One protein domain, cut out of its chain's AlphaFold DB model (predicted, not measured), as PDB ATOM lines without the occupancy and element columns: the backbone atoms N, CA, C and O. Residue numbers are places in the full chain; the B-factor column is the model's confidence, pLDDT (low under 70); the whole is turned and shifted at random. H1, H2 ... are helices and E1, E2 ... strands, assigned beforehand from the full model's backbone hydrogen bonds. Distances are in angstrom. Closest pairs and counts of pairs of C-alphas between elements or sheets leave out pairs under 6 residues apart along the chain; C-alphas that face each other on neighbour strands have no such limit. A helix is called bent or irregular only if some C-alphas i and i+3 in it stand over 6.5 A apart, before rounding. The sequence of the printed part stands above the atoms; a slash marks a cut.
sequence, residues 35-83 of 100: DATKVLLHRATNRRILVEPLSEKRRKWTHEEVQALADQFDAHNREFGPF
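This is residues 35 to 83 of the 100 residues of an uncharacterized protein of Granulicella tundricola (strain ATCC BAA-1859 / DSM 23138 / MP5ACTX9) (UniProt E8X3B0). The model is an open arch: a hairpin of two strands, E1 and E2, makes one leg, the single helix H1 makes the other, and residues 54 to 62 run between them as a drawn-out bridge. The space between the two legs is empty, and most of H1 stands free, as does the bridge from residue 57 on. The printed part has 49 residues, with two named strands and one named helix in the order E1, E2, H1; the sheet has the order E1 - E2 and is antiparallel, and the class is mixed, helices and strands. The whole is extended, with a radius of gyration of the C-alphas of 18.8 A, and its outline is flat, with spans of 50 by 26 by 14 A.

Strand E1 covers residues 39 to 43, Val 39 to Arg 43, and measures 13.0 A from first to last C-alpha; its C-alpha 39 is at (159.106, 116.829, 137.295). Strand E2 covers residues 49 to 53, Ile 49 to Pro 53, and measures 12.9 A. Helix H1 covers residues 63 to 80, 25.6 A from first to last C-alpha. It begins with C-alpha 63 at (135.647, 110.579, 151.228) and ends with C-alpha 80 at (121.171, 97.870, 134.377).

E1 and E2 are antiparallel neighbours and form a hairpin, with 159 degrees between their N-to-C directions. The C-alphas of Val 39 and Pro 53 face each other at 4.4 A, and those of Arg 43 and Ile 49 at 4.7 A. Across the pair, N 40 and O 52 are within hydrogen-bond range at 2.8 A, and N 42 and O 50 at 2.9 A. A tight link of 5 residues joins the two strands. From E2 a short link of 9 residues leads to H1. E1 and H1 are apart, with no C-alpha of the one within 8 A of the other. H1 is not bent, and every O i to N i+4 pair inside it is within hydrogen-bond range. Residues 57 to 72, of which 63 to 72 belong to H1, stand free, as do residues 75 to 81, of which 75 to 80 belong to H1.

The two C-alphas farthest apart are those of Arg 47 and Arg 78, at 50.1 A. The first and last printed C-alphas, of Asp 35 and Phe 83, are 39.4 A apart. The printed part has no cut, and no link between named elements is long. The mean pLDDT of the printed part is 82.3; residues 55 to 60, in the link from E2 to H1, are under 70.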
ATOM      1  N   ASP A  35     154.306 124.327 133.689       85.44
ATOM      2  CA  ASP A  35     153.616 124.943 134.834       85.44
ATOM      3  C   ASP A  35     153.752 124.060 136.093       85.44
ATOM      4  O   ASP A  35     152.776 123.584 136.674       85.44
ATOM      5  N   ALA A  36     154.994 123.719 136.449       83.25
ATOM      6  CA  ALA A  36     155.317 122.896 137.612       83.25
ATOM      7  C   ALA A  36     156.733 123.185 138.126       83.25
ATOM      8  O   ALA A  36     157.660 123.408 137.350       83.25
ATOM      9  N   THR A  37     156.915 123.109 139.444       85.25
ATOM     10  CA  THR A  37     158.221 123.289 140.107       85.25
ATOM     11  C   THR A  37     159.019 121.985 140.211       85.25
ATOM     12  O   THR A  37     160.203 122.000 140.540       85.25
ATOM     13  N   LYS A  38     158.372 120.837 139.973       87.31
ATOM     14  CA  LYS A  38     158.964 119.495 140.039       87.31
ATOM     15  C   LYS A  38     158.518 118.667 138.842       87.31
ATOM     16  O   LYS A  38     157.412 118.846 138.337       87.31
ATOM     17  N   VAL A  39     159.363 117.728 138.425       90.94
ATOM     18  CA  VAL A  39     159.106 116.829 137.295       90.94
ATOM     19  C   VAL A  39     159.433 115.384 137.656       90.94
ATOM     20  O   VAL A  39     160.297 115.123 138.492       90.94
ATOM     21  N   LEU A  40     158.740 114.450 137.016       89.50
ATOM     22  CA  LEU A  40     159.112 113.044 136.945       89.50
ATOM     23  C   LEU A  40     159.958 112.821 135.693       89.50
ATOM     24  O   LEU A  40     159.615 113.293 134.609       89.50
ATOM     25  N   LEU A  41     161.056 112.085 135.856       90.94
ATOM     26  CA  LEU A  41     161.928 111.672 134.762       90.94
ATOM     27  C   LEU A  41     161.797 110.165 134.555       90.94
ATOM     28  O   LEU A  41     162.137 109.378 135.438       90.94
ATOM     29  N   HIS A  42     161.345 109.763 133.369       90.25
ATOM     30  CA  HIS A  42     161.221 108.361 132.979       90.25
ATOM     31  C   HIS A  42     162.153 108.054 131.806       90.25
ATOM     32  O   HIS A  42     162.055 108.661 130.739       90.25
ATOM     33  N   ARG A  43     163.061 107.087 131.983       90.25
ATOM     34  CA  ARG A  43     163.923 106.605 130.896       90.25
ATOM     35  C   ARG A  43     163.161 105.564 130.074       90.25
ATOM     36  O   ARG A  43     162.909 104.462 130.555       90.25
ATOM     37  N   ALA A  44     162.786 105.922 128.851       84.44
ATOM     38  CA  ALA A  44     162.083 105.037 127.928       84.44
ATOM     39  C   ALA A  44     163.052 104.087 127.197       84.44
ATOM     40  O   ALA A  44     164.262 104.322 127.125       84.44
ATOM     41  N   THR A  45     162.514 103.021 126.598       78.62
ATOM     42  CA  THR A  45     163.252 101.940 125.908       78.62
ATOM     43  C   THR A  45     164.095 102.395 124.711       78.62
ATOM     44  O   THR A  45     164.954 101.654 124.245       78.62
ATOM     45  N   ASN A  46     163.905 103.618 124.220       80.94
ATOM     46  CA  ASN A  46     164.547 104.167 123.022       80.94
ATOM     47  C   ASN A  46     165.499 105.338 123.316       80.94
ATOM     48  O   ASN A  46     165.596 106.268 122.517       80.94
ATOM     49  N   ARG A  47     166.184 105.314 124.468       84.00
ATOM     50  CA  ARG A  47     167.098 106.383 124.931       84.00
ATOM     51  C   ARG A  47     166.431 107.753 125.107       84.00
ATOM     52  O   ARG A  47     167.126 108.739 125.323       84.00
ATOM     53  N   ARG A  48     165.101 107.822 125.045       87.00
ATOM     54  CA  ARG A  48     164.351 109.039 125.347       87.00
ATOM     55  C   ARG A  48     164.192 109.178 126.853       87.00
ATOM     56  O   ARG A  48     164.021 108.190 127.569       87.00
ATOM     57  N   ILE A  49     164.215 110.420 127.307       88.88
ATOM     58  CA  ILE A  49     163.801 110.789 128.653       88.88
ATOM     59  C   ILE A  49     162.444 111.465 128.495       88.88
ATOM     60  O   ILE A  49     162.342 112.482 127.814       88.88
ATOM     61  N   LEU A  50     161.402 110.869 129.072       89.00
ATOM     62  CA  LEU A  50     160.136 111.563 129.259       89.00
ATOM     63  C   LEU A  50     160.245 112.434 130.504       89.00
ATOM     64  O   LEU A  50     160.656 111.958 131.564       89.00
ATOM     65  N   VAL A  51     159.862 113.696 130.343       90.00
ATOM     66  CA  VAL A  51     159.749 114.670 131.421       90.00
ATOM     67  C   VAL A  51     158.274 114.981 131.583       90.00
ATOM     68  O   VAL A  51     157.652 115.531 130.676       90.00
ATOM     69  N   GLU A  52     157.713 114.621 132.727       88.00
ATOM     70  CA  GLU A  52     156.318 114.904 133.044       88.00
ATOM     71  C   GLU A  52     156.270 115.853 134.242       88.00
ATOM     72  O   GLU A  52     156.984 115.619 135.220       88.00
ATOM     73  N   PRO A  53     155.460 116.926 134.218       88.75
ATOM     74  CA  PRO A  53     155.268 117.745 135.405       88.75
ATOM     75  C   PRO A  53     154.759 116.849 136.533       88.75
ATOM     76  O   PRO A  53     153.755 116.143 136.387       88.75
ATOM     77  N   LEU A  54     155.462 116.863 137.666       81.62
ATOM     78  CA  LEU A  54     155.017 116.147 138.846       81.62
ATOM     79  C   LEU A  54     153.766 116.871 139.327       81.62
ATOM     80  O   LEU A  54     153.836 117.922 139.961       81.62
ATOM     81  N   SER A  55     152.614 116.313 138.978       65.25
ATOM     82  CA  SER A  55     151.337 116.807 139.451       65.25
ATOM     83  C   SER A  55     151.310 116.678 140.972       65.25
ATOM     84  O   SER A  55     151.016 115.615 141.517       65.25
ATOM     85  N   GLU A  56     151.540 117.789 141.673       56.41
ATOM     86  CA  GLU A  56     151.111 117.932 143.070       56.41
ATOM     87  C   GLU A  56     149.576 117.769 143.183       56.41
ATOM     88  O   GLU A  56     149.037 117.536 144.261       56.41
ATOM     89  N   LYS A  57     148.866 117.811 142.041       52.88
ATOM     90  CA  LYS A  57     147.417 117.679 141.880       52.88
ATOM     91  C   LYS A  57     146.924 116.255 141.597       52.88
ATOM     92  O   LYS A  57     145.823 116.110 141.062       52.88
ATOM     93  N   ARG A  58     147.598 115.179 142.028       51.88
ATOM     94  CA  ARG A  58     146.791 114.005 142.421       51.88
ATOM     95  C   ARG A  58     146.083 114.371 143.722       51.88
ATOM     96  O   ARG A  58     146.492 113.949 144.800       51.88
ATOM     97  N   ARG A  59     145.034 115.200 143.609       60.28
ATOM     98  CA  ARG A  59     144.062 115.422 144.677       60.28
ATOM     99  C   ARG A  59     143.672 114.032 145.152       60.28
ATOM    100  O   ARG A  59     143.091 113.261 144.389       60.28
ATOM    101  N   LYS A  60     144.058 113.692 146.383       66.19
ATOM    102  CA  LYS A  60     143.511 112.513 147.048       66.19
ATOM    103  C   LYS A  60     142.004 112.707 147.025       66.19
ATOM    104  O   LYS A  60     141.535 113.760 147.459       66.19
ATOM    105  N   TRP A  61     141.280 111.762 146.438       75.12
ATOM    106  CA  TRP A  61     139.829 111.845 146.427       75.12
ATOM    107  C   TRP A  61     139.362 111.949 147.873       75.12
ATOM    108  O   TRP A  61     139.818 111.209 148.748       75.12
ATOM    109  N   THR A  62     138.527 112.944 148.126       82.88
ATOM    110  CA  THR A  62     137.888 113.100 149.428       82.88
ATOM    111  C   THR A  62     136.922 111.939 149.644       82.88
ATOM    112  O   THR A  62     136.457 111.320 148.686       82.88
ATOM    113  N   HIS A  63     136.614 111.630 150.903       84.00
ATOM    114  CA  HIS A  63     135.647 110.579 151.228       84.00
ATOM    115  C   HIS A  63     134.298 110.811 150.524       84.00
ATOM    116  O   HIS A  63     133.721 109.877 149.981       84.00
ATOM    117  N   GLU A  64     133.861 112.070 150.446       84.50
ATOM    118  CA  GLU A  64     132.627 112.483 149.770       84.50
ATOM    119  C   GLU A  64     132.653 112.210 148.258       84.50
ATOM    120  O   GLU A  64     131.666 111.740 147.703       84.50
ATOM    121  N   GLU A  65     133.782 112.437 147.581       78.81
ATOM    122  CA  GLU A  65     133.920 112.137 146.146       78.81
ATOM    123  C   GLU A  65     133.916 110.637 145.860       78.81
ATOM    124  O   GLU A  65     133.314 110.196 144.882       78.81
ATOM    125  N   VAL A  66     134.576 109.852 146.716       87.06
ATOM    126  CA  VAL A  66     134.553 108.387 146.621       87.06
ATOM    127  C   VAL A  66     133.127 107.877 146.828       87.06
ATOM    128  O   VAL A  66     132.676 107.027 146.062       87.06
ATOM    129  N   GLN A  67     132.412 108.423 147.816       90.25
ATOM    130  CA  GLN A  67     131.032 108.041 148.105       90.25
ATOM    131  C   GLN A  67     130.089 108.412 146.956       90.25
ATOM    132  O   GLN A  67     129.323 107.568 146.509       90.25
ATOM    133  N   ALA A  68     130.209 109.620 146.399       89.75
ATOM    134  CA  ALA A  68     129.400 110.042 145.256       89.75
ATOM    135  C   ALA A  68     129.612 109.151 144.020       89.75
ATOM    136  O   ALA A  68     128.668 108.896 143.270       89.75
ATOM    137  N   LEU A  69     130.838 108.663 143.799       87.44
ATOM    138  CA  LEU A  69     131.114 107.687 142.744       87.44
ATOM    139  C   LEU A  69     130.479 106.327 143.051       87.44
ATOM    140  O   LEU A  69     129.876 105.731 142.161       87.44
ATOM    141  N   ALA A  70     130.585 105.846 144.291       88.62
ATOM    142  CA  ALA A  70     129.951 104.597 144.712       88.62
ATOM    143  C   ALA A  70     128.423 104.650 144.536       88.62
ATOM    144  O   ALA A  70     127.846 103.743 143.940       88.62
ATOM    145  N   ASP A  71     127.790 105.756 144.931       90.94
ATOM    146  CA  ASP A  71     126.343 105.957 144.803       90.94
ATOM    147  C   ASP A  71     125.888 105.944 143.332       90.94
ATOM    148  O   ASP A  71     124.832 105.393 143.005       90.94
ATOM    149  N   GLN A  72     126.693 106.510 142.422       87.12
ATOM    150  CA  GLN A  72     126.443 106.444 140.976       87.12
ATOM    151  C   GLN A  72     126.533 105.008 140.447       87.12
ATOM    152  O   GLN A  72     125.682 104.590 139.658       87.12
ATOM    153  N   PHE A  73     127.525 104.236 140.898       85.56
ATOM    154  CA  PHE A  73     127.648 102.818 140.552       85.56
ATOM    155  C   PHE A  73     126.465 101.995 141.078       85.56
ATOM    156  O   PHE A  73     125.935 101.156 140.350       85.56
ATOM    157  N   ASP A  74     126.001 102.262 142.296       86.50
ATOM    158  CA  ASP A  74     124.853 101.573 142.893       86.50
ATOM    159  C   ASP A  74     123.527 101.933 142.215       86.50
ATOM    160  O   ASP A  74     122.628 101.093 142.102       86.50
ATOM    161  N   ALA A  75     123.371 103.176 141.756       87.56
ATOM    162  CA  ALA A  75     122.232 103.576 140.932       87.56
ATOM    163  C   ALA A  75     122.255 102.856 139.574       87.56
ATOM    164  O   ALA A  75     121.259 102.248 139.183       87.56
ATOM    165  N   HIS A  76     123.411 102.834 138.908       86.38
ATOM    166  CA  HIS A  76     123.589 102.145 137.631       86.38
ATOM    167  C   HIS A  76     123.348 100.632 137.752       86.38
ATOM    168  O   HIS A  76     122.651 100.047 136.929       86.38
ATOM    169  N   ASN A  77     123.864  99.981 138.798       85.44
ATOM    170  CA  ASN A  77     123.654  98.549 139.028       85.44
ATOM    171  C   ASN A  77     122.185  98.197 139.320       85.44
ATOM    172  O   ASN A  77     121.750  97.084 139.027       85.44
ATOM    173  N   ARG A  78     121.408  99.127 139.891       84.62
ATOM    174  CA  ARG A  78     119.959  98.949 140.073       84.62
ATOM    175  C   ARG A  78     119.190  99.044 138.759       84.62
ATOM    176  O   ARG A  78     118.213  98.321 138.593       84.62
ATOM    177  N   GLU A  79     119.617  99.916 137.852       87.69
ATOM    178  CA  GLU A  79     118.949 100.137 136.565       87.69
ATOM    179  C   GLU A  79     119.335  99.088 135.509       87.69
ATOM    180  O   GLU A  79     118.471  98.575 134.800       87.69
ATOM    181  N   PHE A  80     120.616  98.721 135.438       82.75
ATOM    182  CA  PHE A  80     121.171  97.870 134.377       82.75
ATOM    183  C   PHE A  80     121.588  96.471 134.856       82.75
ATOM    184  O   PHE A  80     122.095  95.671 134.069       82.75
ATOM    185  N   GLY A  81     121.350  96.159 136.131       79.75
ATOM    186  CA  GLY A  81     121.811  94.933 136.772       79.75
ATOM    187  C   GLY A  81     123.265  95.027 137.254       79.75
ATOM    188  O   GLY A  81     123.999  95.945 136.882       79.75
ATOM    189  N   PRO A  82     123.701  94.094 138.119       81.19
ATOM    190  CA  PRO A  82     125.029  94.144 138.711       81.19
ATOM    191  C   PRO A  82     126.114  93.987 137.643       81.19
ATOM    192  O   PRO A  82     126.113  93.034 136.857       81.19
ATOM    193  N   PHE A  83     127.083  94.901 137.655       71.50
ATOM    194  CA  PHE A  83     128.303  94.759 136.874       71.50
ATOM    195  C   PHE A  83     129.003  93.434 137.228       71.50
ATOM    196  O   PHE A  83     129.395  93.223 138.375       71.50
TER     197      PHE A  83